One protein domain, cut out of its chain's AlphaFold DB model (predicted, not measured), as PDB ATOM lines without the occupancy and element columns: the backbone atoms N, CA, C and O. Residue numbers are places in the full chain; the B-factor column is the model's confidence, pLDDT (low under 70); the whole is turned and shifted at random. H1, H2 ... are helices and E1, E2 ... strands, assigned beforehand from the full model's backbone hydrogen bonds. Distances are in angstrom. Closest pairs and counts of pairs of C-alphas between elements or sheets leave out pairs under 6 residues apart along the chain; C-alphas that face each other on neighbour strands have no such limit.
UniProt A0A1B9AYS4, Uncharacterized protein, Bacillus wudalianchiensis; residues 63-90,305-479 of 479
ATOM      1  N   ASN A  63     -34.988  20.616 -30.837       90.06
ATOM      2  CA  ASN A  63     -34.982  19.842 -29.588       90.06
ATOM      3  C   ASN A  63     -36.289  19.067 -29.353       90.06
ATOM      4  O   ASN A  63     -36.515  18.555 -28.254       90.06
ATOM      5  N   VAL A  64     -37.167  19.028 -30.355       90.50
ATOM      6  CA  VAL A  64     -38.410  18.257 -30.363       90.50
ATOM      7  C   VAL A  64     -38.398  17.439 -31.637       90.50
ATOM      8  O   VAL A  64     -38.362  18.013 -32.716       90.50
ATOM      9  N   TYR A  65     -38.419  16.121 -31.488       91.19
ATOM     10  CA  TYR A  65     -38.246  15.184 -32.585       91.19
ATOM     11  C   TYR A  65     -39.539  14.421 -32.862       91.19
ATOM     12  O   TYR A  65     -40.204  13.953 -31.932       91.19
ATOM     13  N   VAL A  66     -39.866  14.245 -34.139       89.38
ATOM     14  CA  VAL A  66     -41.042  13.511 -34.623       89.38
ATOM     15  C   VAL A  66     -40.651  12.305 -35.481       89.38
ATOM     16  O   VAL A  66     -39.610  12.276 -36.127       89.38
ATOM     17  N   GLY A  67     -41.497  11.274 -35.500       88.94
ATOM     18  CA  GLY A  67     -41.245  10.053 -36.265       88.94
ATOM     19  C   GLY A  67     -42.061   8.866 -35.766       88.94
ATOM     20  O   GLY A  67     -42.865   8.990 -34.846       88.94
ATOM     21  N   ASN A  68     -41.836   7.695 -36.365       91.06
ATOM     22  CA  ASN A  68     -42.324   6.413 -35.837       91.06
ATOM     23  C   ASN A  68     -41.301   5.761 -34.892       91.06
ATOM     24  O   ASN A  68     -41.599   4.796 -34.183       91.06
ATOM     25  N   SER A  69     -40.061   6.238 -34.933       94.12
ATOM     26  CA  SER A  69     -38.968   5.807 -34.075       94.12
ATOM     27  C   SER A  69     -38.014   6.970 -33.831       94.12
ATOM     28  O   SER A  69     -37.987   7.924 -34.602       94.12
ATOM     29  N   ILE A  70     -37.215   6.867 -32.779       95.12
ATOM     30  CA  ILE A  70     -36.111   7.764 -32.473       95.12
ATOM     31  C   ILE A  70     -34.810   6.962 -32.506       95.12
ATOM     32  O   ILE A  70     -34.673   5.945 -31.822       95.12
ATOM     33  N   LEU A  71     -33.874   7.390 -33.343       97.56
ATOM     34  CA  LEU A  71     -32.495   6.925 -33.323       97.56
ATOM     35  C   LEU A  71     -31.737   7.758 -32.293       97.56
ATOM     36  O   LEU A  71     -31.773   8.986 -32.340       97.56
ATOM     37  N   ILE A  72     -31.057   7.086 -31.372       97.75
ATOM     38  CA  ILE A  72     -30.239   7.723 -30.347       97.75
ATOM     39  C   ILE A  72     -28.836   7.175 -30.456       97.75
ATOM     40  O   ILE A  72     -28.631   5.973 -30.297       97.75
ATOM     41  N   SER A  73     -27.886   8.067 -30.686       98.00
ATOM     42  CA  SER A  73     -26.473   7.741 -30.855       98.00
ATOM     43  C   SER A  73     -25.648   8.466 -29.806       98.00
ATOM     44  O   SER A  73     -25.977   9.589 -29.436       98.00
ATOM     45  N   ASN A  74     -24.565   7.853 -29.344       98.38
ATOM     46  CA  ASN A  74     -23.503   8.556 -28.637       98.38
ATOM     47  C   ASN A  74     -22.356   8.818 -29.620       98.38
ATOM     48  O   ASN A  74     -21.618   7.901 -29.974       98.38
ATOM     49  N   GLU A  75     -22.220  10.070 -30.049       98.19
ATOM     50  CA  GLU A  75     -21.214  10.510 -31.025       98.19
ATOM     51  C   GLU A  75     -19.821  10.710 -30.408       98.19
ATOM     52  O   GLU A  75     -18.885  11.098 -31.102       98.19
ATOM     53  N   SER A  76     -19.667  10.435 -29.107       97.81
ATOM     54  CA  SER A  76     -18.372  10.449 -28.433       97.81
ATOM     55  C   SER A  76     -17.410   9.448 -29.068       97.81
ATOM     56  O   SER A  76     -17.755   8.284 -29.279       97.81
ATOM     57  N   LEU A  77     -16.181   9.907 -29.286       95.38
ATOM     58  CA  LEU A  77     -15.044   9.102 -29.738       95.38
ATOM     59  C   LEU A  77     -14.393   8.320 -28.587       95.38
ATOM     60  O   LEU A  77     -13.628   7.392 -28.817       95.38
ATOM     61  N   ASP A  78     -14.701   8.699 -27.345       94.31
ATOM     62  CA  ASP A  78     -14.280   7.974 -26.150       94.31
ATOM     63  C   ASP A  78     -15.096   6.683 -26.023       94.31
ATOM     64  O   ASP A  78     -16.270   6.690 -25.630       94.31
ATOM     65  N   TRP A  79     -14.451   5.584 -26.401       88.19
ATOM     66  CA  TRP A  79     -15.005   4.241 -26.397       88.19
ATOM     67  C   TRP A  79     -15.094   3.646 -24.981       88.19
ATOM     68  O   TRP A  79     -15.845   2.699 -24.763       88.19
ATOM     69  N   GLU A  80     -14.426   4.200 -23.971       88.31
ATOM     70  CA  GLU A  80     -14.474   3.668 -22.604       88.31
ATOM     71  C   GLU A  80     -15.687   4.169 -21.816       88.31
ATOM     72  O   GLU A  80     -16.198   3.470 -20.929       88.31
ATOM     73  N   THR A  81     -16.174   5.372 -22.126       93.19
ATOM     74  CA  THR A  81     -17.179   6.032 -21.290       93.19
ATOM     75  C   THR A  81     -18.611   5.854 -21.779       93.19
ATOM     76  O   THR A  81     -18.938   5.925 -22.964       93.19
ATOM     77  N   PHE A  82     -19.509   5.650 -20.811       95.62
ATOM     78  CA  PHE A  82     -20.950   5.675 -21.030       95.62
ATOM     79  C   PHE A  82     -21.512   7.071 -20.795       95.62
ATOM     80  O   PHE A  82     -21.195   7.737 -19.810       95.62
ATOM     81  N   GLN A  83     -22.446   7.460 -21.651       97.69
ATOM     82  CA  GLN A  83     -23.256   8.652 -21.490       97.69
ATOM     83  C   GLN A  83     -24.733   8.282 -21.366       97.69
ATOM     84  O   GLN A  83     -25.239   7.417 -22.078       97.69
ATOM     85  N   SER A  84     -25.427   8.930 -20.431       96.50
ATOM     86  CA  SER A  84     -26.866   8.749 -20.223       96.50
ATOM     87  C   SER A  84     -27.644   9.180 -21.466       96.50
ATOM     88  O   SER A  84     -27.395  10.263 -21.993       96.50
ATOM     89  N   ILE A  85     -28.653   8.407 -21.876       94.69
ATOM     90  CA  ILE A  85     -29.642   8.883 -22.859       94.69
ATOM     91  C   ILE A  85     -30.708   9.771 -22.199       94.69
ATOM     92  O   ILE A  85     -31.782   9.967 -22.741       94.69
ATOM     93  N   GLY A  86     -30.454  10.287 -21.002       92.25
ATOM     94  CA  GLY A  86     -31.378  11.150 -20.281       92.25
ATOM     95  C   GLY A  86     -32.636  10.441 -19.781       92.25
ATOM     96  O   GLY A  86     -32.922   9.276 -20.079       92.25
ATOM     97  N   THR A  87     -33.392  11.159 -18.962       88.38
ATOM     98  CA  THR A  87     -34.611  10.647 -18.349       88.38
ATOM     99  C   THR A  87     -35.773  10.799 -19.318       88.38
ATOM    100  O   THR A  87     -36.193  11.901 -19.661       88.38
ATOM    101  N   TRP A  88     -36.336   9.667 -19.723       73.69
ATOM    102  CA  TRP A  88     -37.516   9.640 -20.574       73.69
ATOM    103  C   TRP A  88     -38.786   9.933 -19.769       73.69
ATOM    104  O   TRP A  88     -38.909   9.467 -18.629       73.69
ATOM    105  N   PRO A  89     -39.781  10.627 -20.354       60.03
ATOM    106  CA  PRO A  89     -41.133  10.625 -19.810       60.03
ATOM    107  C   PRO A  89     -41.589   9.167 -19.689       60.03
ATOM    108  O   PRO A  89     -41.564   8.422 -20.666       60.03
ATOM    109  N   ALA A  90     -41.923   8.725 -18.477       48.38
ATOM    110  CA  ALA A  90     -42.168   7.313 -18.206       48.38
ATOM    111  C   ALA A  90     -43.274   6.742 -19.113       48.38
ATOM    112  O   ALA A  90     -44.439   7.115 -18.977       48.38
ATOM    113  N   ASP A 305      -6.716   1.004 -35.040       89.19
ATOM    114  CA  ASP A 305      -7.804   0.678 -34.116       89.19
ATOM    115  C   ASP A 305      -8.414  -0.674 -34.509       89.19
ATOM    116  O   ASP A 305      -8.741  -0.895 -35.677       89.19
ATOM    117  N   ILE A 306      -8.640  -1.560 -33.535       87.50
ATOM    118  CA  ILE A 306      -9.075  -2.945 -33.796       87.50
ATOM    119  C   ILE A 306     -10.342  -2.988 -34.662       87.50
ATOM    120  O   ILE A 306     -10.404  -3.742 -35.626       87.50
ATOM    121  N   TRP A 307     -11.336  -2.136 -34.381       92.38
ATOM    122  CA  TRP A 307     -12.567  -2.087 -35.181       92.38
ATOM    123  C   TRP A 307     -12.300  -1.764 -36.654       92.38
ATOM    124  O   TRP A 307     -13.006  -2.242 -37.541       92.38
ATOM    125  N   LEU A 308     -11.282  -0.949 -36.923       95.25
ATOM    126  CA  LEU A 308     -10.915  -0.562 -38.268       95.25
ATOM    127  C   LEU A 308     -10.078  -1.653 -38.949       95.25
ATOM    128  O   LEU A 308     -10.355  -1.975 -40.106       95.25
ATOM    129  N   ASN A 309      -9.124  -2.241 -38.224       92.94
ATOM    130  CA  ASN A 309      -8.303  -3.360 -38.687       92.94
ATOM    131  C   ASN A 309      -9.190  -4.548 -39.104       92.94
ATOM    132  O   ASN A 309      -9.196  -4.921 -40.273       92.94
ATOM    133  N   GLU A 310     -10.068  -5.023 -38.213       91.50
ATOM    134  CA  GLU A 310     -11.005  -6.118 -38.512       91.50
ATOM    135  C   GLU A 310     -11.999  -5.763 -39.615       91.50
ATOM    136  O   GLU A 310     -12.329  -6.573 -40.483       91.50
ATOM    137  N   GLY A 311     -12.491  -4.521 -39.615       96.25
ATOM    138  CA  GLY A 311     -13.368  -4.039 -40.672       96.25
ATOM    139  C   GLY A 311     -12.717  -4.139 -42.053       96.25
ATOM    140  O   GLY A 311     -13.406  -4.475 -43.022       96.25
ATOM    141  N   LEU A 312     -11.414  -3.847 -42.159       98.12
ATOM    142  CA  LEU A 312     -10.651  -3.930 -43.405       98.12
ATOM    143  C   LEU A 312     -10.370  -5.376 -43.810       98.12
ATOM    144  O   LEU A 312     -10.514  -5.677 -44.996       98.12
ATOM    145  N   SER A 313     -10.057  -6.266 -42.871       96.25
ATOM    146  CA  SER A 313      -9.890  -7.697 -43.153       96.25
ATOM    147  C   SER A 313     -11.173  -8.324 -43.697       96.25
ATOM    148  O   SER A 313     -11.170  -8.936 -44.768       96.25
ATOM    149  N   VAL A 314     -12.321  -8.046 -43.072       96.31
ATOM    150  CA  VAL A 314     -13.622  -8.502 -43.591       96.31
ATOM    151  C   VAL A 314     -13.994  -7.781 -44.899       96.31
ATOM    152  O   VAL A 314     -14.675  -8.332 -45.771       96.31
ATOM    153  N   ALA A 315     -13.538  -6.540 -45.106       98.44
ATOM    154  CA  ALA A 315     -13.668  -5.888 -46.407       98.44
ATOM    155  C   ALA A 315     -12.809  -6.571 -47.485       98.44
ATOM    156  O   ALA A 315     -13.235  -6.610 -48.639       98.44
ATOM    157  N   ALA A 316     -11.647  -7.138 -47.149       98.50
ATOM    158  CA  ALA A 316     -10.835  -7.916 -48.081       98.50
ATOM    159  C   ALA A 316     -11.546  -9.206 -48.500       98.50
ATOM    160  O   ALA A 316     -11.611  -9.494 -49.700       98.50
ATOM    161  N   GLU A 317     -12.189  -9.906 -47.560       97.81
ATOM    162  CA  GLU A 317     -13.098 -11.013 -47.883       97.81
ATOM    163  C   GLU A 317     -14.191 -10.555 -48.856       97.81
ATOM    164  O   GLU A 317     -14.413 -11.196 -49.887       97.81
ATOM    165  N   HIS A 318     -14.803  -9.387 -48.608       97.94
ATOM    166  CA  HIS A 318     -15.811  -8.832 -49.511       97.94
ATOM    167  C   HIS A 318     -15.281  -8.619 -50.925       97.94
ATOM    168  O   HIS A 318     -15.951  -8.959 -51.901       97.94
ATOM    169  N   VAL A 319     -14.080  -8.063 -51.066       98.50
ATOM    170  CA  VAL A 319     -13.461  -7.884 -52.384       98.50
ATOM    171  C   VAL A 319     -13.190  -9.237 -53.053       98.50
ATOM    172  O   VAL A 319     -13.321  -9.354 -54.273       98.50
ATOM    173  N   TYR A 320     -12.865 -10.271 -52.276       98.38
ATOM    174  CA  TYR A 320     -12.587 -11.609 -52.784       98.38
ATOM    175  C   TYR A 320     -13.831 -12.361 -53.282       98.38
ATOM    176  O   TYR A 320     -13.786 -12.925 -54.383       98.38
ATOM    177  N   ASN A 321     -14.923 -12.405 -52.509       95.62
ATOM    178  CA  ASN A 321     -16.091 -13.251 -52.808       95.62
ATOM    179  C   ASN A 321     -17.467 -12.555 -52.706       95.62
ATOM    180  O   ASN A 321     -18.485 -13.220 -52.909       95.62
ATOM    181  N   GLY A 322     -17.515 -11.235 -52.508       96.31
ATOM    182  CA  GLY A 322     -18.743 -10.434 -52.514       96.31
ATOM    183  C   GLY A 322     -19.336 -10.186 -51.122       96.31
ATOM    184  O   GLY A 322     -18.631 -10.254 -50.122       96.31
ATOM    185  N   PRO A 323     -20.633  -9.848 -51.014       95.88
ATOM    186  CA  PRO A 323     -21.245  -9.520 -49.729       95.88
ATOM    187  C   PRO A 323     -21.072 -10.626 -48.679       95.88
ATOM    188  O   PRO A 323     -21.462 -11.771 -48.905       95.88
ATOM    189  N   GLN A 324     -20.558 -10.262 -47.501       95.00
ATOM    190  CA  GLN A 324     -20.394 -11.186 -46.379       95.00
ATOM    191  C   GLN A 324     -21.735 -11.434 -45.685       95.00
ATOM    192  O   GLN A 324     -22.162 -10.682 -44.802       95.00
ATOM    193  N   LEU A 325     -22.440 -12.470 -46.145       93.31
ATOM    194  CA  LEU A 325     -23.796 -12.785 -45.692       93.31
ATOM    195  C   LEU A 325     -23.844 -13.222 -44.228       93.31
ATOM    196  O   LEU A 325     -24.811 -12.884 -43.552       93.31
ATOM    197  N   ASP A 326     -22.804 -13.880 -43.719       88.62
ATOM    198  CA  ASP A 326     -22.760 -14.342 -42.328       88.62
ATOM    199  C   ASP A 326     -22.724 -13.165 -41.346       88.62
ATOM    200  O   ASP A 326     -23.448 -13.158 -40.349       88.62
ATOM    201  N   TRP A 327     -21.986 -12.099 -41.670       93.75
ATOM    202  CA  TRP A 327     -21.958 -10.872 -40.869       93.75
ATOM    203  C   TRP A 327     -23.262 -10.070 -40.959       93.75
ATOM    204  O   TRP A 327     -23.678  -9.457 -39.972       93.75
ATOM    205  N   ILE A 328     -23.950 -10.112 -42.105       95.75
ATOM    206  CA  ILE A 328     -25.298  -9.538 -42.272       95.75
ATOM    207  C   ILE A 328     -26.333 -10.353 -41.479       95.75
ATOM    208  O   ILE A 328     -27.203  -9.785 -40.813       95.75
ATOM    209  N   GLU A 329     -26.247 -11.683 -41.500       95.50
ATOM    210  CA  GLU A 329     -27.105 -12.552 -40.696       95.50
ATOM    211  C   GLU A 329     -26.852 -12.332 -39.201       95.50
ATOM    212  O   GLU A 329     -27.803 -12.218 -38.421       95.50
ATOM    213  N   TYR A 330     -25.585 -12.193 -38.800       93.88
ATOM    214  CA  TYR A 330     -25.230 -11.924 -37.415       93.88
ATOM    215  C   TYR A 330     -25.835 -10.604 -36.927       93.88
ATOM    216  O   TYR A 330     -26.466 -10.580 -35.869       93.88
ATOM    217  N   TYR A 331     -25.764  -9.538 -37.735       97.06
ATOM    218  CA  TYR A 331     -26.464  -8.277 -37.457       97.06
ATOM    219  C   TYR A 331     -27.962  -8.505 -37.194       97.06
ATOM    220  O   TYR A 331     -28.539  -8.004 -36.222       97.06
ATOM    221  N   ASN A 332     -28.596  -9.309 -38.052       96.62
ATOM    222  CA  ASN A 332     -30.029  -9.587 -38.023       96.62
ATOM    223  C   ASN A 332     -30.485 -10.431 -36.828       96.62
ATOM    224  O   ASN A 332     -31.666 -10.379 -36.473       96.62
ATOM    225  N   ARG A 333     -29.594 -11.198 -36.197       94.56
ATOM    226  CA  ARG A 333     -29.923 -12.025 -35.023       94.56
ATOM    227  C   ARG A 333     -29.351 -11.493 -33.709       94.56
ATOM    228  O   ARG A 333     -29.896 -11.828 -32.663       94.56
ATOM    229  N   SER A 334     -28.334 -10.631 -33.754       93.12
ATOM    230  CA  SER A 334     -27.670 -10.072 -32.572       93.12
ATOM    231  C   SER A 334     -28.655  -9.386 -31.625       93.12
ATOM    232  O   SER A 334     -29.469  -8.550 -32.034       93.12
ATOM    233  N   GLU A 335     -28.555  -9.709 -30.336       93.12
ATOM    234  CA  GLU A 335     -29.268  -8.993 -29.280       93.12
ATOM    235  C   GLU A 335     -28.468  -7.824 -28.688       93.12
ATOM    236  O   GLU A 335     -29.045  -6.998 -27.976       93.12
ATOM    237  N   SER A 336     -27.157  -7.766 -28.927       93.25
ATOM    238  CA  SER A 336     -26.268  -6.738 -28.370       93.25
ATOM    239  C   SER A 336     -26.348  -5.454 -29.190       93.25
ATOM    240  O   SER A 336     -26.429  -4.359 -28.635       93.25
ATOM    241  N   ILE A 337     -26.450  -5.577 -30.518       95.81
ATOM    242  CA  ILE A 337     -26.603  -4.441 -31.437       95.81
ATOM    243  C   ILE A 337     -27.832  -3.581 -31.103       95.81
ATOM    244  O   ILE A 337     -27.643  -2.389 -30.857       95.81
ATOM    245  N   PRO A 338     -29.068  -4.120 -31.015       95.56
ATOM    246  CA  PRO A 338     -30.223  -3.318 -30.597       95.56
ATOM    247  C   PRO A 338     -30.117  -2.794 -29.157       95.56
ATOM    248  O   PRO A 338     -30.845  -1.875 -28.803       95.56
ATOM    249  N   ALA A 339     -29.229  -3.354 -28.330       94.06
ATOM    250  CA  ALA A 339     -28.993  -2.910 -26.960       94.06
ATOM    251  C   ALA A 339     -27.940  -1.793 -26.843       94.06
ATOM    252  O   ALA A 339     -27.669  -1.340 -25.730       94.06
ATOM    253  N   GLY A 340     -27.385  -1.311 -27.959       95.31
ATOM    254  CA  GLY A 340     -26.458  -0.181 -27.970       95.31
ATOM    255  C   GLY A 340     -24.996  -0.532 -28.221       95.31
ATOM    256  O   GLY A 340     -24.145   0.286 -27.871       95.31
ATOM    257  N   HIS A 341     -24.701  -1.705 -28.804       95.50
ATOM    258  CA  HIS A 341     -23.327  -2.146 -29.102       95.50
ATOM    259  C   HIS A 341     -22.521  -1.048 -29.796       95.50
ATOM    260  O   HIS A 341     -22.966  -0.479 -30.802       95.50
ATOM    261  N   SER A 342     -21.346  -0.746 -29.250       96.19
ATOM    262  CA  SER A 342     -20.459   0.289 -29.778       96.19
ATOM    263  C   SER A 342     -19.744  -0.198 -31.036       96.19
ATOM    264  O   SER A 342     -19.341  -1.354 -31.113       96.19
ATOM    265  N   LEU A 343     -19.581   0.694 -32.016       96.06
ATOM    266  CA  LEU A 343     -18.667   0.456 -33.138       96.06
ATOM    267  C   LEU A 343     -17.200   0.467 -32.674       96.06
ATOM    268  O   LEU A 343     -16.411  -0.332 -33.154       96.06
ATOM    269  N   LEU A 344     -16.858   1.359 -31.738       93.75
ATOM    270  CA  LEU A 344     -15.475   1.696 -31.385       93.75
ATOM    271  C   LEU A 344     -14.891   0.811 -30.279       93.75
ATOM    272  O   LEU A 344     -13.689   0.587 -30.241       93.75
ATOM    273  N   ASN A 345     -15.726   0.306 -29.368       90.56
ATOM    274  CA  ASN A 345     -15.272  -0.549 -28.274       90.56
ATOM    275  C   ASN A 345     -15.344  -2.023 -28.671       90.56
ATOM    276  O   ASN A 345     -16.442  -2.575 -28.802       90.56
ATOM    277  N   TRP A 346     -14.183  -2.661 -28.778       86.88
ATOM    278  CA  TRP A 346     -14.062  -4.084 -29.070       86.88
ATOM    279  C   TRP A 346     -14.324  -4.936 -27.817       86.88
ATOM    280  O   TRP A 346     -13.590  -4.860 -26.834       86.88
ATOM    281  N   GLU A 347     -15.400  -5.728 -27.806       78.44
ATOM    282  CA  GLU A 347     -15.822  -6.492 -26.622       78.44
ATOM    283  C   GLU A 347     -15.298  -7.937 -26.644       78.44
ATOM    284  O   GLU A 347     -16.075  -8.867 -26.850       78.44
ATOM    285  N   TYR A 348     -13.998  -8.137 -26.387       67.06
ATOM    286  CA  TYR A 348     -13.378  -9.476 -26.362       67.06
ATOM    287  C   TYR A 348     -14.093 -10.470 -25.426       67.06
ATOM    288  O   TYR A 348     -14.330 -11.611 -25.809       67.06
ATOM    289  N   ASP A 349     -14.495 -10.025 -24.230       64.56
ATOM    290  CA  ASP A 349     -15.243 -10.843 -23.255       64.56
ATOM    291  C   ASP A 349     -16.776 -10.775 -23.445       64.56
ATOM    292  O   ASP A 349     -17.544 -11.291 -22.625       64.56
ATOM    293  N   GLY A 350     -17.234 -10.078 -24.489       80.06
ATOM    294  CA  GLY A 350     -18.638  -9.823 -24.794       80.06
ATOM    295  C   GLY A 350     -19.045 -10.373 -26.159       80.06
ATOM    296  O   GLY A 350     -18.702 -11.492 -26.532       80.06
ATOM    297  N   ASP A 351     -19.842  -9.604 -26.899       84.62
ATOM    298  CA  ASP A 351     -20.338 -10.003 -28.220       84.62
ATOM    299  C   ASP A 351     -19.449  -9.452 -29.342       84.62
ATOM    300  O   ASP A 351     -19.834  -8.575 -30.115       84.62
ATOM    301  N   VAL A 352     -18.238  -9.989 -29.428       84.31
ATOM    302  CA  VAL A 352     -17.232  -9.608 -30.429       84.31
ATOM    303  C   VAL A 352     -17.700  -9.810 -31.877       84.31
ATOM    304  O   VAL A 352     -17.368  -9.027 -32.764       84.31
ATOM    305  N   ARG A 353     -18.575 -10.782 -32.149       86.75
ATOM    306  CA  ARG A 353     -19.172 -10.964 -33.484       86.75
ATOM    307  C   ARG A 353     -20.070  -9.788 -33.885       86.75
ATOM    308  O   ARG A 353     -20.170  -9.463 -35.069       86.75
ATOM    309  N   SER A 354     -20.694  -9.106 -32.918       93.00
ATOM    310  CA  SER A 354     -21.383  -7.837 -33.183       93.00
ATOM    311  C   SER A 354     -20.399  -6.731 -33.572       93.00
ATOM    312  O   SER A 354     -20.756  -5.889 -34.396       93.00
ATOM    313  N   ASN A 355     -19.166  -6.746 -33.051       91.94
ATOM    314  CA  ASN A 355     -18.119  -5.825 -33.491       91.94
ATOM    315  C   ASN A 355     -17.687  -6.093 -34.939       91.94
ATOM    316  O   ASN A 355     -17.713  -5.154 -35.734       91.94
ATOM    317  N   TYR A 356     -17.384  -7.343 -35.311       92.75
ATOM    318  CA  TYR A 356     -17.078  -7.714 -36.704       92.75
ATOM    319  C   TYR A 356     -18.197  -7.293 -37.662       92.75
ATOM    320  O   TYR A 356     -17.964  -6.602 -38.654       92.75
ATOM    321  N   SER A 357     -19.442  -7.631 -37.315       96.62
ATOM    322  CA  SER A 357     -20.620  -7.286 -38.107       96.62
ATOM    323  C   SER A 357     -20.767  -5.775 -38.319       96.62
ATOM    324  O   SER A 357     -20.942  -5.321 -39.451       96.62
ATOM    325  N   LEU A 358     -20.659  -4.970 -37.255       98.31
ATOM    326  CA  LEU A 358     -20.762  -3.514 -37.368       98.31
ATOM    327  C   LEU A 358     -19.587  -2.899 -38.129       98.31
ATOM    328  O   LEU A 358     -19.817  -1.996 -38.931       98.31
ATOM    329  N   SER A 359     -18.370  -3.392 -37.913       97.81
ATOM    330  CA  SER A 359     -17.153  -2.887 -38.557       97.81
ATOM    331  C   SER A 359     -17.170  -3.144 -40.061       97.81
ATOM    332  O   SER A 359     -16.964  -2.221 -40.850       97.81
ATOM    333  N   TYR A 360     -17.553  -4.360 -40.468       98.25
ATOM    334  CA  TYR A 360     -17.795  -4.699 -41.866       98.25
ATOM    335  C   TYR A 360     -18.825  -3.757 -42.495       98.25
ATOM    336  O   TYR A 360     -18.536  -3.081 -43.483       98.25
ATOM    337  N   LEU A 361     -20.023  -3.662 -41.907       98.75
ATOM    338  CA  LEU A 361     -21.097  -2.821 -42.440       98.75
ATOM    339  C   LEU A 361     -20.685  -1.345 -42.516       98.75
ATOM    340  O   LEU A 361     -21.042  -0.662 -43.478       98.75
ATOM    341  N   PHE A 362     -19.919  -0.857 -41.538       98.88
ATOM    342  CA  PHE A 362     -19.429   0.516 -41.501       98.88
ATOM    343  C   PHE A 362     -18.403   0.799 -42.606       98.88
ATOM    344  O   PHE A 362     -18.516   1.818 -43.289       98.88
ATOM    345  N   LEU A 363     -17.450  -0.103 -42.869       98.69
ATOM    346  CA  LEU A 363     -16.495   0.098 -43.964       98.69
ATOM    347  C   LEU A 363     -17.114  -0.067 -45.349       98.69
ATOM    348  O   LEU A 363     -16.711   0.629 -46.285       98.69
ATOM    349  N   GLN A 364     -18.125  -0.923 -45.501       98.69
ATOM    350  CA  GLN A 364     -18.907  -0.950 -46.739       98.69
ATOM    351  C   GLN A 364     -19.692   0.352 -46.916       98.69
ATOM    352  O   GLN A 364     -19.701   0.923 -48.006       98.69
ATOM    353  N   TYR A 365     -20.270   0.883 -45.839       98.75
ATOM    354  CA  TYR A 365     -20.928   2.184 -45.856       98.75
ATOM    355  C   TYR A 365     -19.964   3.316 -46.253       98.75
ATOM    356  O   TYR A 365     -20.272   4.072 -47.176       98.75
ATOM    357  N   LEU A 366     -18.763   3.387 -45.668       98.75
ATOM    358  CA  LEU A 366     -17.716   4.342 -46.064       98.75
ATOM    359  C   LEU A 366     -17.344   4.209 -47.550       98.75
ATOM    360  O   LEU A 366     -17.295   5.208 -48.276       98.75
ATOM    361  N   ARG A 367     -17.134   2.979 -48.037       98.50
ATOM    362  CA  ARG A 367     -16.843   2.714 -49.455       98.50
ATOM    363  C   ARG A 367     -17.946   3.221 -50.376       98.50
ATOM    364  O   ARG A 367     -17.666   3.887 -51.373       98.50
ATOM    365  N   ILE A 368     -19.194   2.917 -50.047       98.19
ATOM    366  CA  ILE A 368     -20.356   3.284 -50.857       98.19
ATOM    367  C   ILE A 368     -20.565   4.802 -50.853       98.19
ATOM    368  O   ILE A 368     -20.859   5.405 -51.894       98.19
ATOM    369  N   GLN A 369     -20.414   5.444 -49.693       98.12
ATOM    370  CA  GLN A 369     -20.644   6.879 -49.570       98.12
ATOM    371  C   GLN A 369     -19.530   7.706 -50.212       98.12
ATOM    372  O   GLN A 369     -19.851   8.646 -50.937       98.12
ATOM    373  N   SER A 370     -18.264   7.301 -50.070       97.56
ATOM    374  CA  SER A 370     -17.114   7.983 -50.695       97.56
ATOM    375  C   SER A 370     -17.114   7.934 -52.230       97.56
ATOM    376  O   SER A 370     -16.467   8.751 -52.888       97.56
ATOM    377  N   GLY A 371     -17.800   6.953 -52.829       96.38
ATOM    378  CA  GLY A 371     -17.842   6.774 -54.282       96.38
ATOM    379  C   GLY A 371     -16.497   6.391 -54.912       96.38
ATOM    380  O   GLY A 371     -16.380   6.419 -56.135       96.38
ATOM    381  N   GLN A 372     -15.493   6.025 -54.106       97.56
ATOM    382  CA  GLN A 372     -14.158   5.644 -54.585       97.56
ATOM    383  C   GLN A 372     -14.031   4.144 -54.889       97.56
ATOM    384  O   GLN A 372     -12.999   3.691 -55.384       97.56
ATOM    385  N   GLY A 373     -15.066   3.353 -54.594       96.94
ATOM    386  CA  GLY A 373     -14.953   1.898 -54.643       96.94
ATOM    387  C   GLY A 373     -13.849   1.410 -53.700       96.94
ATOM    388  O   GLY A 373     -13.555   2.041 -52.688       96.94
ATOM    389  N   THR A 374     -13.215   0.290 -54.029       97.88
ATOM    390  CA  THR A 374     -12.212  -0.350 -53.160       97.88
ATOM    391  C   THR A 374     -10.931   0.469 -52.970       97.88
ATOM    392  O   THR A 374     -10.186   0.202 -52.034       97.88
ATOM    393  N   ALA A 375     -10.685   1.506 -53.782       98.12
ATOM    394  CA  ALA A 375      -9.536   2.400 -53.609       98.12
ATOM    395  C   ALA A 375      -9.527   3.120 -52.247       98.12
ATOM    396  O   ALA A 375      -8.456   3.489 -51.770       98.12
ATOM    397  N   ILE A 376     -10.695   3.278 -51.607       98.44
ATOM    398  CA  ILE A 376     -10.789   3.889 -50.277       98.44
ATOM    399  C   ILE A 376     -10.018   3.097 -49.215       98.44
ATOM    400  O   ILE A 376      -9.467   3.700 -48.303       98.44
ATOM    401  N   TYR A 377      -9.946   1.766 -49.336       98.56
ATOM    402  CA  TYR A 377      -9.304   0.909 -48.337       98.56
ATOM    403  C   TYR A 377      -7.796   1.126 -48.321       98.56
ATOM    404  O   TYR A 377      -7.219   1.391 -47.271       98.56
ATOM    405  N   LYS A 378      -7.169   1.128 -49.501       97.19
ATOM    406  CA  LYS A 378      -5.753   1.470 -49.645       97.19
ATOM    407  C   LYS A 378      -5.443   2.885 -49.182       97.19
ATOM    408  O   LYS A 378      -4.369   3.115 -48.643       97.19
ATOM    409  N   GLU A 379      -6.327   3.849 -49.435       97.44
ATOM    410  CA  GLU A 379      -6.112   5.217 -48.959       97.44
ATOM    411  C   GLU A 379      -6.150   5.288 -47.432       97.44
ATOM    412  O   GLU A 379      -5.290   5.932 -46.845       97.44
ATOM    413  N   LEU A 380      -7.081   4.563 -46.809       96.88
ATOM    414  CA  LEU A 380      -7.230   4.501 -45.362       96.88
ATOM    415  C   LEU A 380      -6.027   3.839 -44.678       96.88
ATOM    416  O   LEU A 380      -5.495   4.401 -43.732       96.88
ATOM    417  N   ILE A 381      -5.545   2.712 -45.211       95.69
ATOM    418  CA  ILE A 381      -4.317   2.046 -44.735       95.69
ATOM    419  C   ILE A 381      -3.094   2.946 -44.916       95.69
ATOM    420  O   ILE A 381      -2.142   2.867 -44.155       95.69
ATOM    421  N   ASN A 382      -3.082   3.800 -45.942       94.81
ATOM    422  CA  ASN A 382      -1.956   4.693 -46.186       94.81
ATOM    423  C   ASN A 382      -2.023   6.019 -45.422       94.81
ATOM    424  O   ASN A 382      -1.149   6.869 -45.635       94.81
ATOM    425  N   ASP A 383      -3.020   6.220 -44.570       93.31
ATOM    426  CA  ASP A 383      -3.047   7.355 -43.661       93.31
ATOM    427  C   ASP A 383      -2.164   7.067 -42.436       93.31
ATOM    428  O   ASP A 383      -2.039   5.927 -42.002       93.31
ATOM    429  N   GLU A 384      -1.502   8.095 -41.910       88.00
ATOM    430  CA  GLU A 384      -0.653   7.975 -40.714       88.00
ATOM    431  C   GLU A 384      -1.483   7.819 -39.427       88.00
ATOM    432  O   GLU A 384      -0.984   7.329 -38.417       88.00
ATOM    433  N   ASP A 385      -2.754   8.237 -39.447       87.88
ATOM    434  CA  ASP A 385      -3.671   8.029 -38.333       87.88
ATOM    435  C   ASP A 385      -4.363   6.657 -38.474       87.88
ATOM    436  O   ASP A 385      -5.294   6.497 -39.252       87.88
ATOM    437  N   GLY A 386      -3.997   5.666 -37.664       85.88
ATOM    438  CA  GLY A 386      -4.644   4.342 -37.657       85.88
ATOM    439  C   GLY A 386      -6.067   4.295 -37.067       85.88
ATOM    440  O   GLY A 386      -6.550   3.235 -36.701       85.88
ATOM    441  N   ASN A 387      -6.760   5.422 -36.913       91.44
ATOM    442  CA  ASN A 387      -7.979   5.523 -36.100       91.44
ATOM    443  C   ASN A 387      -9.078   6.348 -36.790       91.44
ATOM    444  O   ASN A 387      -9.026   6.633 -37.991       91.44
ATOM    445  N   TYR A 388     -10.094   6.764 -36.025       95.62
ATOM    446  CA  TYR A 388     -11.215   7.572 -36.523       95.62
ATOM    447  C   TYR A 388     -10.789   8.804 -37.344       95.62
ATOM    448  O   TYR A 388     -11.534   9.214 -38.234       95.62
ATOM    449  N   LYS A 389      -9.610   9.392 -37.087       96.88
ATOM    450  CA  LYS A 389      -9.132  10.580 -37.812       96.88
ATOM    451  C   LYS A 389      -8.878  10.290 -39.286       96.88
ATOM    452  O   LYS A 389      -9.197  11.139 -40.116       96.88
ATOM    453  N   ALA A 390      -8.353   9.117 -39.638       96.81
ATOM    454  CA  ALA A 390      -8.180   8.759 -41.044       96.81
ATOM    455  C   ALA A 390      -9.528   8.609 -41.748       96.81
ATOM    456  O   ALA A 390      -9.710   9.114 -42.857       96.81
ATOM    457  N   VAL A 391     -10.521   8.020 -41.074       98.38
ATOM    458  CA  VAL A 391     -11.884   7.960 -41.614       98.38
ATOM    459  C   VAL A 391     -12.486   9.360 -41.753       98.38
ATOM    460  O   VAL A 391     -13.082   9.660 -42.784       98.38
ATOM    461  N   GLU A 392     -12.285  10.249 -40.781       98.56
ATOM    462  CA  GLU A 392     -12.736  11.645 -40.845       98.56
ATOM    463  C   GLU A 392     -12.089  12.416 -42.004       98.56
ATOM    464  O   GLU A 392     -12.780  13.116 -42.745       98.56
ATOM    465  N   LYS A 393     -10.790  12.213 -42.264       98.56
ATOM    466  CA  LYS A 393     -10.121  12.753 -43.460       98.56
ATOM    467  C   LYS A 393     -10.785  12.252 -44.748       98.56
ATOM    468  O   LYS A 393     -10.985  13.046 -45.670       98.56
ATOM    469  N   MET A 394     -11.160  10.971 -44.820       98.44
ATOM    470  CA  MET A 394     -11.870  10.411 -45.977       98.44
ATOM    471  C   MET A 394     -13.276  10.998 -46.142       98.44
ATOM    472  O   MET A 394     -13.676  11.322 -47.264       98.44
ATOM    473  N   ILE A 395     -14.008  11.171 -45.039       98.62
ATOM    474  CA  ILE A 395     -15.330  11.811 -45.016       98.62
ATOM    475  C   ILE A 395     -15.218  13.233 -45.568       98.62
ATOM    476  O   ILE A 395     -15.890  13.557 -46.548       98.62
ATOM    477  N   HIS A 396     -14.302  14.038 -45.024       98.62
ATOM    478  CA  HIS A 396     -14.097  15.415 -45.467       98.62
ATOM    479  C   HIS A 396     -13.698  15.516 -46.941       98.62
ATOM    480  O   HIS A 396     -14.079  16.454 -47.644       98.62
ATOM    481  N   LYS A 397     -12.913  14.551 -47.425       98.44
ATOM    482  CA  LYS A 397     -12.405  14.551 -48.796       98.44
ATOM    483  C   LYS A 397     -13.461  14.155 -49.827       98.44
ATOM    484  O   LYS A 397     -13.472  14.727 -50.918       98.44
ATOM    485  N   TYR A 398     -14.308  13.174 -49.517       98.31
ATOM    486  CA  TYR A 398     -15.149  12.511 -50.521       98.31
ATOM    487  C   TYR A 398     -16.654  12.606 -50.283       98.31
ATOM    488  O   TYR A 398     -17.416  12.348 -51.214       98.31
ATOM    489  N   ILE A 399     -17.089  12.941 -49.070       97.31
ATOM    490  CA  ILE A 399     -18.497  12.865 -48.668       97.31
ATOM    491  C   ILE A 399     -19.013  14.258 -48.320       97.31
ATOM    492  O   ILE A 399     -19.868  14.785 -49.030       97.31
ATOM    493  N   ASP A 400     -18.482  14.859 -47.259       97.00
ATOM    494  CA  ASP A 400     -18.897  16.172 -46.771       97.00
ATOM    495  C   ASP A 400     -17.740  16.817 -45.981       97.00
ATOM    496  O   ASP A 400     -17.320  16.242 -44.974       97.00
ATOM    497  N   PRO A 401     -17.204  17.975 -46.420       97.62
ATOM    498  CA  PRO A 401     -16.040  18.623 -45.808       97.62
ATOM    499  C   PRO A 401     -16.258  19.119 -44.376       97.62
ATOM    500  O   PRO A 401     -15.269  19.417 -43.711       97.62
ATOM    501  N   ASP A 402     -17.509  19.231 -43.925       97.56
ATOM    502  CA  ASP A 402     -17.857  19.753 -42.602       97.56
ATOM    503  C   ASP A 402     -18.411  18.664 -41.661       97.56
ATOM    504  O   ASP A 402     -18.707  18.953 -40.501       97.56
ATOM    505  N   MET A 403     -18.568  17.425 -42.145       97.69
ATOM    506  CA  MET A 403     -19.143  16.324 -41.373       97.69
ATOM    507  C   MET A 403     -18.102  15.645 -40.492       97.69
ATOM    508  O   MET A 403     -17.157  15.029 -40.982       97.69
ATOM    509  N   SER A 404     -18.362  15.656 -39.190       98.50
ATOM    510  CA  SER A 404     -17.545  14.937 -38.223       98.50
ATOM    511  C   SER A 404     -17.717  13.419 -38.317       98.50
ATOM    512  O   SER A 404     -18.752  12.896 -38.748       98.50
ATOM    513  N   PHE A 405     -16.734  12.678 -37.806       98.62
ATOM    514  CA  PHE A 405     -16.842  11.222 -37.678       98.62
ATOM    515  C   PHE A 405     -18.052  10.785 -36.828       98.62
ATOM    516  O   PHE A 405     -18.723   9.804 -37.155       98.62
ATOM    517  N   GLY A 406     -18.377  11.535 -35.768       98.44
ATOM    518  CA  GLY A 406     -19.549  11.289 -34.921       98.44
ATOM    519  C   GLY A 406     -20.868  11.366 -35.696       98.44
ATOM    520  O   GLY A 406     -21.679  10.438 -35.642       98.44
ATOM    521  N   GLU A 407     -21.047  12.421 -36.492       98.44
ATOM    522  CA  GLU A 407     -22.223  12.584 -37.357       98.44
ATOM    523  C   GLU A 407     -22.294  11.484 -38.424       98.44
ATOM    524  O   GLU A 407     -23.374  10.955 -38.705       98.44
ATOM    525  N   PHE A 408     -21.147  11.078 -38.978       98.75
ATOM    526  CA  PHE A 408     -21.082   9.980 -39.940       98.75
ATOM    527  C   PHE A 408     -21.464   8.629 -39.315       98.75
ATOM    528  O   PHE A 408     -22.204   7.863 -39.937       98.75
ATOM    529  N   MET A 409     -21.055   8.348 -38.070       98.44
ATOM    530  CA  MET A 409     -21.524   7.176 -37.317       98.44
ATOM    531  C   MET A 409     -23.042   7.213 -37.108       98.44
ATOM    532  O   MET A 409     -23.722   6.201 -37.295       98.44
ATOM    533  N   THR A 410     -23.608   8.368 -36.759       98.44
ATOM    534  CA  THR A 410     -25.064   8.524 -36.631       98.44
ATOM    535  C   THR A 410     -25.772   8.298 -37.969       98.44
ATOM    536  O   THR A 410     -26.779   7.584 -38.026       98.44
ATOM    537  N   ALA A 411     -25.232   8.833 -39.066       98.38
ATOM    538  CA  ALA A 411     -25.765   8.622 -40.407       98.38
ATOM    539  C   ALA A 411     -25.693   7.148 -40.836       98.38
ATOM    540  O   ALA A 411     -26.674   6.624 -41.364       98.38
ATOM    541  N   PHE A 412     -24.596   6.451 -40.522       98.69
ATOM    542  CA  PHE A 412     -24.461   5.004 -40.702       98.69
ATOM    543  C   PHE A 412     -25.571   4.237 -39.972       98.69
ATOM    544  O   PHE A 412     -26.232   3.377 -40.555       98.69
ATOM    545  N   ARG A 413     -25.851   4.574 -38.708       98.19
ATOM    546  CA  ARG A 413     -26.925   3.917 -37.945       98.19
ATOM    547  C   ARG A 413     -28.301   4.172 -38.555       98.19
ATOM    548  O   ARG A 413     -29.116   3.253 -38.610       98.19
ATOM    549  N   ALA A 414     -28.550   5.374 -39.072       97.81
ATOM    550  CA  ALA A 414     -29.760   5.663 -39.839       97.81
ATOM    551  C   ALA A 414     -29.804   4.891 -41.174       97.81
ATOM    552  O   ALA A 414     -30.873   4.421 -41.565       97.81
ATOM    553  N   ALA A 415     -28.663   4.686 -41.841       98.00
ATOM    554  CA  ALA A 415     -28.561   3.916 -43.080       98.00
ATOM    555  C   ALA A 415     -28.957   2.443 -42.908       98.00
ATOM    556  O   ALA A 415     -29.663   1.902 -43.763       98.00
ATOM    557  N   LEU A 416     -28.598   1.828 -41.775       97.81
ATOM    558  CA  LEU A 416     -29.025   0.470 -41.405       97.81
ATOM    559  C   LEU A 416     -30.555   0.336 -41.280       97.81
ATOM    560  O   LEU A 416     -31.103  -0.750 -41.468       97.81
ATOM    561  N   VAL A 417     -31.255   1.435 -40.977       96.31
ATOM    562  CA  VAL A 417     -32.717   1.464 -40.820       96.31
ATOM    563  C   VAL A 417     -33.411   1.815 -42.132       96.31
ATOM    564  O   VAL A 417     -34.324   1.109 -42.566       96.31
ATOM    565  N   LEU A 418     -33.005   2.923 -42.753       95.12
ATOM    566  CA  LEU A 418     -33.710   3.518 -43.886       95.12
ATOM    567  C   LEU A 418     -33.383   2.850 -45.216       95.12
ATOM    568  O   LEU A 418     -34.266   2.800 -46.077       95.12
ATOM    569  N   LYS A 419     -32.149   2.351 -45.373       94.56
ATOM    570  CA  LYS A 419     -31.654   1.703 -46.596       94.56
ATOM    571  C   LYS A 419     -31.955   2.533 -47.850       94.56
ATOM    572  O   LYS A 419     -32.438   2.028 -48.858       94.56
ATOM    573  N   ALA A 420     -31.715   3.842 -47.768       90.88
ATOM    574  CA  ALA A 420     -31.985   4.749 -48.873       90.88
ATOM    575  C   ALA A 420     -31.147   4.405 -50.130       90.88
ATOM    576  O   ALA A 420     -29.962   4.075 -50.018       90.88
ATOM    577  N   PRO A 421     -31.728   4.509 -51.339       85.25
ATOM    578  CA  PRO A 421     -31.098   4.015 -52.564       85.25
ATOM    579  C   PRO A 421     -30.083   4.971 -53.204       85.25
ATOM    580  O   PRO A 421     -29.373   4.548 -54.107       85.25
ATOM    581  N   GLU A 422     -29.998   6.240 -52.793       80.25
ATOM    582  CA  GLU A 422     -29.189   7.233 -53.533       80.25
ATOM    583  C   GLU A 422     -28.390   8.210 -52.656       80.25
ATOM    584  O   GLU A 422     -27.609   9.006 -53.171       80.25
ATOM    585  N   VAL A 423     -28.559   8.173 -51.334       87.25
ATOM    586  CA  VAL A 423     -28.106   9.245 -50.430       87.25
ATOM    587  C   VAL A 423     -27.380   8.697 -49.203       87.25
ATOM    588  O   VAL A 423     -27.241   7.483 -49.041       87.25
ATOM    589  N   LEU A 424     -26.927   9.609 -48.337       93.12
ATOM    590  CA  LEU A 424     -26.165   9.326 -47.122       93.12
ATOM    591  C   LEU A 424     -26.835   8.266 -46.239       93.12
ATOM    592  O   LEU A 424     -26.175   7.394 -45.713       93.12
ATOM    593  N   TYR A 425     -28.157   8.262 -46.119       95.38
ATOM    594  CA  TYR A 425     -28.859   7.379 -45.184       95.38
ATOM    595  C   TYR A 425     -29.213   6.004 -45.778       95.38
ATOM    596  O   TYR A 425     -30.330   5.503 -45.618       95.38
ATOM    597  N   GLY A 426     -28.268   5.383 -46.486       95.06
ATOM    598  CA  GLY A 426     -28.427   4.037 -47.036       95.06
ATOM    599  C   GLY A 426     -27.177   3.454 -47.690       95.06
ATOM    600  O   GLY A 426     -26.095   4.029 -47.626       95.06
ATOM    601  N   PHE A 427     -27.347   2.301 -48.340       95.94
ATOM    602  CA  PHE A 427     -26.284   1.545 -49.028       95.94
ATOM    603  C   PHE A 427     -26.366   1.673 -50.556       95.94
ATOM    604  O   PHE A 427     -25.875   0.825 -51.289       95.94
ATOM    605  N   LYS A 428     -27.033   2.724 -51.045       93.44
ATOM    606  CA  LYS A 428     -27.199   3.038 -52.472       93.44
ATOM    607  C   LYS A 428     -27.720   1.875 -53.344       93.44
ATOM    608  O   LYS A 428     -27.366   1.755 -54.513       93.44
ATOM    609  N   GLY A 429     -28.553   1.010 -52.756       91.69
ATOM    610  CA  GLY A 429     -29.107  -0.176 -53.418       91.69
ATOM    611  C   GLY A 429     -28.084  -1.274 -53.730       91.69
ATOM    612  O   GLY A 429     -28.355  -2.117 -54.582       91.69
ATOM    613  N   GLU A 430     -26.907  -1.254 -53.097       94.44
ATOM    614  CA  GLU A 430     -25.900  -2.289 -53.303       94.44
ATOM    615  C   GLU A 430     -26.386  -3.653 -52.770       94.44
ATOM    616  O   GLU A 430     -27.041  -3.746 -51.727       94.44
ATOM    617  N   GLU A 431     -26.096  -4.712 -53.528       91.50
ATOM    618  CA  GLU A 431     -26.586  -6.066 -53.269       91.50
ATOM    619  C   GLU A 431     -26.182  -6.571 -51.873       91.50
ATOM    620  O   GLU A 431     -25.093  -6.306 -51.371       91.50
ATOM    621  N   GLY A 432     -27.086  -7.311 -51.229       91.06
ATOM    622  CA  GLY A 432     -26.887  -7.872 -49.892       91.06
ATOM    623  C   GLY A 432     -27.368  -6.964 -48.755       91.06
ATOM    624  O   GLY A 432     -27.990  -7.463 -47.819       91.06
ATOM    625  N   PHE A 433     -27.196  -5.641 -48.839       95.50
ATOM    626  CA  PHE A 433     -27.551  -4.739 -47.725       95.50
ATOM    627  C   PHE A 433     -29.063  -4.538 -47.537       95.50
ATOM    628  O   PHE A 433     -29.515  -4.193 -46.443       95.50
ATOM    629  N   ASP A 434     -29.877  -4.846 -48.548       93.38
ATOM    630  CA  ASP A 434     -31.339  -4.870 -48.408       93.38
ATOM    631  C   ASP A 434     -31.832  -5.935 -47.411       93.38
ATOM    632  O   ASP A 434     -32.918  -5.784 -46.835       93.38
ATOM    633  N   LEU A 435     -31.014  -6.967 -47.151       95.50
ATOM    634  CA  LEU A 435     -31.288  -8.045 -46.194       95.50
ATOM    635  C   LEU A 435     -31.180  -7.596 -44.728       95.50
ATOM    636  O   LEU A 435     -31.609  -8.335 -43.839       95.50
ATOM    637  N   LEU A 436     -30.630  -6.411 -44.447       97.06
ATOM    638  CA  LEU A 436     -30.534  -5.888 -43.083       97.06
ATOM    639  C   LEU A 436     -31.931  -5.674 -42.488       97.06
ATOM    640  O   LEU A 436     -32.804  -5.039 -43.080       97.06
ATOM    641  N   SER A 437     -32.155  -6.196 -41.294       95.81
ATOM    642  CA  SER A 437     -33.405  -6.074 -40.551       95.81
ATOM    643  C   SER A 437     -33.344  -4.865 -39.632       95.81
ATOM    644  O   SER A 437     -32.344  -4.653 -38.959       95.81
ATOM    645  N   VAL A 438     -34.428  -4.097 -39.527       95.88
ATOM    646  CA  VAL A 438     -34.496  -3.001 -38.547       95.88
ATOM    647  C   VAL A 438     -34.400  -3.577 -37.129       95.88
ATOM    648  O   VAL A 438     -35.160  -4.480 -36.775       95.88
ATOM    649  N   ARG A 439     -33.462  -3.062 -36.321       94.56
ATOM    650  CA  ARG A 439     -33.170  -3.537 -34.958       94.56
ATOM    651  C   ARG A 439     -33.611  -2.501 -33.924       94.56
ATOM    652  O   ARG A 439     -32.940  -1.493 -33.738       94.56
ATOM    653  N   GLU A 440     -34.741  -2.746 -33.266       94.06
ATOM    654  CA  GLU A 440     -35.248  -1.888 -32.185       94.06
ATOM    655  C   GLU A 440     -34.742  -2.350 -30.810       94.06
ATOM    656  O   GLU A 440     -34.648  -3.553 -30.546       94.06
ATOM    657  N   ASP A 441     -34.458  -1.395 -29.921       90.75
ATOM    658  CA  ASP A 441     -34.103  -1.663 -28.528       90.75
ATOM    659  C   ASP A 441     -35.270  -2.325 -27.795       90.75
ATOM    660  O   ASP A 441     -36.345  -1.750 -27.616       90.75
ATOM    661  N   SER A 442     -35.020  -3.545 -27.327       74.50
ATOM    662  CA  SER A 442     -35.941  -4.330 -26.506       74.50
ATOM    663  C   SER A 442     -35.475  -4.485 -25.054       74.50
ATOM    664  O   SER A 442     -36.229  -4.996 -24.223       74.50
ATOM    665  N   LYS A 443     -34.253  -4.040 -24.726       76.69
ATOM    666  CA  LYS A 443     -33.623  -4.204 -23.405       76.69
ATOM    667  C   LYS A 443     -33.782  -2.973 -22.515       76.69
ATOM    668  O   LYS A 443     -33.563  -3.070 -21.309       76.69
ATOM    669  N   GLY A 444     -34.234  -1.851 -23.071       82.31
ATOM    670  CA  GLY A 444     -34.494  -0.639 -22.304       82.31
ATOM    671  C   GLY A 444     -33.219   0.088 -21.933       82.31
ATOM    672  O   GLY A 444     -33.062   0.522 -20.793       82.31
ATOM    673  N   THR A 445     -32.314   0.210 -22.900       87.06
ATOM    674  CA  THR A 445     -31.021   0.861 -22.729       87.06
ATOM    675  C   THR A 445     -31.220   2.294 -22.236       87.06
ATOM    676  O   THR A 445     -32.052   3.039 -22.763       87.06
ATOM    677  N   ILE A 446     -30.476   2.664 -21.189       91.38
ATOM    678  CA  ILE A 446     -30.522   3.986 -20.532       91.38
ATOM    679  C   ILE A 446     -29.216   4.781 -20.675       91.38
ATOM    680  O   ILE A 446     -29.148   5.951 -20.308       91.38
ATOM    681  N   SER A 447     -28.171   4.161 -21.211       94.50
ATOM    682  CA  SER A 447     -26.871   4.785 -21.425       94.50
ATOM    683  C   SER A 447     -26.145   4.085 -22.558       94.50
ATOM    684  O   SER A 447     -26.269   2.872 -22.703       94.50
ATOM    685  N   LEU A 448     -25.363   4.838 -23.319       96.44
ATOM    686  CA  LEU A 448     -24.612   4.347 -24.467       96.44
ATOM    687  C   LEU A 448     -23.138   4.664 -24.289       96.44
ATOM    688  O   LEU A 448     -22.780   5.773 -23.893       96.44
ATOM    689  N   ARG A 449     -22.293   3.695 -24.610       95.88
ATOM    690  CA  ARG A 449     -20.852   3.886 -24.771       95.88
ATOM    691  C   ARG A 449     -20.572   4.739 -26.020       95.88
ATOM    692  O   ARG A 449     -21.433   4.770 -26.901       95.88
ATOM    693  N   GLY A 450     -19.432   5.430 -26.116       97.44
ATOM    694  CA  GLY A 450     -19.050   6.136 -27.353       97.44
ATOM    695  C   GLY A 450     -19.133   5.223 -28.581       97.44
ATOM    696  O   GLY A 450     -18.812   4.038 -28.486       97.44
ATOM    697  N   GLY A 451     -19.676   5.717 -29.696       97.12
ATOM    698  CA  GLY A 451     -19.958   4.930 -30.910       97.12
ATOM    699  C   GLY A 451     -21.145   3.950 -30.813       97.12
ATOM    700  O   GLY A 451     -21.447   3.227 -31.772       97.12
ATOM    701  N   GLY A 452     -21.824   3.885 -29.664       97.62
ATOM    702  CA  GLY A 452     -23.039   3.095 -29.453       97.62
ATOM    703  C   GLY A 452     -24.296   3.816 -29.938       97.62
ATOM    704  O   GLY A 452     -24.384   5.043 -29.876       97.62
ATOM    705  N   ALA A 453     -25.293   3.058 -30.399       98.31
ATOM    706  CA  ALA A 453     -26.576   3.615 -30.822       98.31
ATOM    707  C   ALA A 453     -27.733   2.626 -30.664       98.31
ATOM    708  O   ALA A 453     -27.543   1.417 -30.773       98.31
ATOM    709  N   ILE A 454     -28.939   3.152 -30.465       97.81
ATOM    710  CA  ILE A 454     -30.185   2.385 -30.367       97.81
ATOM    711  C   ILE A 454     -31.295   3.035 -31.184       97.81
ATOM    712  O   ILE A 454     -31.341   4.254 -31.334       97.81
ATOM    713  N   LEU A 455     -32.240   2.222 -31.645       96.81
ATOM    714  CA  LEU A 455     -33.489   2.688 -32.237       96.81
ATOM    715  C   LEU A 455     -34.640   2.355 -31.289       96.81
ATOM    716  O   LEU A 455     -34.838   1.191 -30.952       96.81
ATOM    717  N   LYS A 456     -35.420   3.352 -30.874       92.88
ATOM    718  CA  LYS A 456     -36.594   3.152 -30.016       92.88
ATOM    719  C   LYS A 456     -37.877   3.548 -30.739       92.88
ATOM    720  O   LYS A 456     -37.902   4.610 -31.354       92.88
ATOM    721  N   PRO A 457     -38.955   2.753 -30.677       90.94
ATOM    722  CA  PRO A 457     -40.254   3.186 -31.179       90.94
ATOM    723  C   PRO A 457     -40.799   4.351 -30.339       90.94
ATOM    724  O   PRO A 457     -40.597   4.393 -29.123       90.94
ATOM    725  N   ILE A 458     -41.485   5.292 -30.993       87.56
ATOM    726  CA  ILE A 458     -42.155   6.428 -30.345       87.56
ATOM    727  C   ILE A 458     -43.580   6.560 -30.893       87.56
ATOM    728  O   ILE A 458     -43.806   6.368 -32.087       87.56
ATOM    729  N   ASP A 459     -44.530   6.888 -30.018       84.69
ATOM    730  CA  ASP A 459     -45.949   7.067 -30.370       84.69
ATOM    731  C   ASP A 459     -46.348   8.552 -30.495       84.69
ATOM    732  O   ASP A 459     -47.452   8.879 -30.933       84.69
ATOM    733  N   SER A 460     -45.464   9.458 -30.078       84.31
ATOM    734  CA  SER A 460     -45.644  10.911 -30.106       84.31
ATOM    735  C   SER A 460     -44.296  11.611 -30.255       84.31
ATOM    736  O   SER A 460     -43.249  10.978 -30.114       84.31
ATOM    737  N   GLU A 461     -44.326  12.925 -30.486       87.31
ATOM    738  CA  GLU A 461     -43.124  13.759 -30.438       87.31
ATOM    739  C   GLU A 461     -42.370  13.594 -29.108       87.31
ATOM    740  O   GLU A 461     -42.977  13.398 -28.047       87.31
ATOM    741  N   ILE A 462     -41.042  13.666 -29.175       87.56
ATOM    742  CA  ILE A 462     -40.152  13.573 -28.018       87.56
ATOM    743  C   ILE A 462     -39.365  14.866 -27.897       87.56
ATOM    744  O   ILE A 462     -38.640  15.254 -28.805       87.56
ATOM    745  N   THR A 463     -39.466  15.513 -26.739       90.88
ATOM    746  CA  THR A 463     -38.551  16.596 -26.378       90.88
ATOM    747  C   THR A 463     -37.255  16.009 -25.837       90.88
ATOM    748  O   THR A 463     -37.281  15.141 -24.963       90.88
ATOM    749  N   GLU A 464     -36.128  16.503 -26.338       90.50
ATOM    750  CA  GLU A 464     -34.793  16.128 -25.894       90.50
ATOM    751  C   GLU A 464     -34.643  16.236 -24.361       90.50
ATOM    752  O   GLU A 464     -34.890  17.311 -23.798       90.50
ATOM    753  N   PRO A 465     -34.225  15.165 -23.658       92.56
ATOM    754  CA  PRO A 465     -33.998  15.225 -22.219       92.56
ATOM    755  C   PRO A 465     -32.837  16.156 -21.857       92.56
ATOM    756  O   PRO A 465     -31.726  16.002 -22.357       92.56
ATOM    757  N   ALA A 466     -33.059  17.084 -20.924       92.44
ATOM    758  CA  ALA A 466     -32.036  18.043 -20.492       92.44
ATOM    759  C   ALA A 466     -30.854  17.401 -19.732       92.44
ATOM    760  O   ALA A 466     -29.808  18.028 -19.581       92.44
ATOM    761  N   ASP A 467     -31.027  16.178 -19.228       94.12
ATOM    762  CA  ASP A 467     -30.045  15.403 -18.461       94.12
ATOM    763  C   ASP A 467     -29.324  14.328 -19.297       94.12
ATOM    764  O   ASP A 467     -28.632  13.471 -18.739       94.12
ATOM    765  N   LYS A 468     -29.478  14.350 -20.628       95.56
ATOM    766  CA  LYS A 468     -28.698  13.490 -21.525       95.56
ATOM    767  C   LYS A 468     -27.198  13.805 -21.439       95.56
ATOM    768  O   LYS A 468     -26.780  14.888 -21.026       95.56
ATOM    769  N   GLY A 469     -26.376  12.873 -21.905       97.25
ATOM    770  CA  GLY A 469     -24.959  13.123 -22.136       97.25
ATOM    771  C   GLY A 469     -24.702  14.159 -23.229       97.25
ATOM    772  O   GLY A 469     -25.509  14.339 -24.142       97.25
ATOM    773  N   LYS A 470     -23.554  14.833 -23.136       96.81
ATOM    774  CA  LYS A 470     -23.167  15.929 -24.034       96.81
ATOM    775  C   LYS A 470     -23.091  15.504 -25.511       96.81
ATOM    776  O   LYS A 470     -23.471  16.290 -26.375       96.81
ATOM    777  N   ASP A 471     -22.671  14.266 -25.775       97.75
ATOM    778  CA  ASP A 471     -22.453  13.734 -27.126       97.75
ATOM    779  C   ASP A 471     -23.604  12.821 -27.575       97.75
ATOM    780  O   ASP A 471     -23.571  12.252 -28.663       97.75
ATOM    781  N   VAL A 472     -24.652  12.680 -26.755       97.94
ATOM    782  CA  VAL A 472     -25.838  11.907 -27.129       97.94
ATOM    783  C   VAL A 472     -26.714  12.732 -28.068       97.94
ATOM    784  O   VAL A 472     -27.159  13.825 -27.710       97.94
ATOM    785  N   LYS A 473     -26.996  12.209 -29.261       97.06
ATOM    786  CA  LYS A 473     -27.866  12.820 -30.275       97.06
ATOM    787  C   LYS A 473     -29.141  12.023 -30.483       97.06
ATOM    788  O   LYS A 473     -29.203  10.839 -30.165       97.06
ATOM    789  N   TYR A 474     -30.141  12.708 -31.020       96.56
ATOM    790  CA  TYR A 474     -31.489  12.216 -31.246       96.56
ATOM    791  C   TYR A 474     -31.892  12.566 -32.663       96.56
ATOM    792  O   TYR A 474     -31.840  13.733 -33.024       96.56
ATOM    793  N   ASN A 475     -32.333  11.570 -33.424       96.12
ATOM    794  CA  ASN A 475     -32.905  11.776 -34.744       96.12
ATOM    795  C   ASN A 475     -34.251  11.055 -34.814       96.12
ATOM    796  O   ASN A 475     -34.324   9.838 -34.628       96.12
ATOM    797  N   GLY A 476     -35.323  11.787 -35.092       95.31
ATOM    798  CA  GLY A 476     -36.614  11.225 -35.459       95.31
ATOM    799  C   GLY A 476     -36.519  10.495 -36.794       95.31
ATOM    800  O   GLY A 476     -35.926  10.996 -37.746       95.31
ATOM    801  N   ILE A 477     -37.068   9.285 -36.867       94.69
ATOM    802  CA  ILE A 477     -37.027   8.429 -38.055       94.69
ATOM    803  C   ILE A 477     -38.453   8.068 -38.471       94.69
ATOM    804  O   ILE A 477     -39.230   7.502 -37.692       94.69
ATOM    805  N   PHE A 478     -38.780   8.334 -39.735       90.19
ATOM    806  CA  PHE A 478     -40.014   7.878 -40.377       90.19
ATOM    807  C   PHE A 478     -39.688   6.674 -41.259       90.19
ATOM    808  O   PHE A 478     -38.806   6.759 -42.113       90.19
ATOM    809  N   ARG A 479     -40.358   5.538 -41.065       81.69
ATOM    810  CA  ARG A 479     -39.986   4.275 -41.731       81.69
ATOM    811  C   ARG A 479     -40.802   3.984 -42.983       81.69
ATOM    812  O   ARG A 479     -42.030   4.195 -42.934       81.69
TER     813      ARG A 479
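What this domain is: This is residues 63 to 90 and 305 to 479 of the 479 residues of an uncharacterized protein of Bacillus wudalianchiensis (UniProt A0A1B9AYS4). What shape is this? Two parts stand end to end: a small sheet, E4 E1 E5, with the short strand pair E2 and E3 near it, and a cluster of helices round H3, crossed by H1 and H2 and met near its last residues by the hairpin H4 and H5. H6 lies between, over one face of the sheet, its first residues reaching H5. What is it made of? The printed part has 203 residues, with six named helices and five named strands in the order E1 E2 H1 H2 H3 H4 H5 H6 E3 E4 E5; the class is mixed, under half of the residues are in named elements, and both sheets are antiparallel. It is compact, with a radius of gyration of the C-alphas of 16.1 A and spans of 49 by 36 by 33 A.

How they stand to each other: How do the strands pair? Inner strand E1, residues 69 to 74, is antiparallel to edge strands E4, residues 453 to 457, and E5, residues 472 to 477; N 72 and O 454, like N 71 and O 475, are within hydrogen-bond range at 2.8 A. E2, residues 82 to 84, and E3, residues 447 to 449, are antiparallel, with N 83 and O 448 at 2.8 A. What is on the larger sheet? H6, residues 405 to 418, makes two layers with it, a helix on one face, at a height over the sheet of 9.1 A; the closest C-alphas of H6 and E1 are Thr 410 and Ser 73, 6.0 A. Which helix is the hub? H3, residues 352 to 370, touches H1, residues 306 to 321, at a steep tilt of 69 degrees, only just short of about perpendicular, closest C-alphas Ser 359 and Gly 311, 4.5 A. With residues 353 to 361 alone it touches H2, residues 325 to 333, closest C-alphas Ser 357 and Trp 327, 4.7 A. What follows H3? H4, residues 375 to 381, and H5, residues 388 to 398, form a hairpin, closest C-alphas Leu 380 and Ala 390, 6.1 A; H5 touches H6, closest C-alphas Glu 392 and Phe 405, 5.2 A. Every O i to N i+4 pair is within hydrogen-bond range in H1 to H5, and 9 of 10 in H6.

Where its parts are: Where does E1 begin? C-alpha 69 is at (-38.968, 5.807, -34.075), and E1 is 16.6 A long. Which helices are longest? H3 measures 26.8 A, H1 22.7 A and H6 19.6 A. Where does E5 end? C-alpha 477 is at (-37.027, 8.429, -38.055), 16.0 A from C-alpha 472.

The domain as a whole: Is anything missing? Residues 91 to 304 are not printed, and C-alphas 90 and 305 are 38.4 A apart across the cut. Which links are long? H2 to H3, H6 to E3 and E4 to E5, with 18, 28 and 14 residues, are long. Where is confidence low? Residues 89 to 90 and 348 to 349 have pLDDT under 70; the mean of the printed part is 93.5.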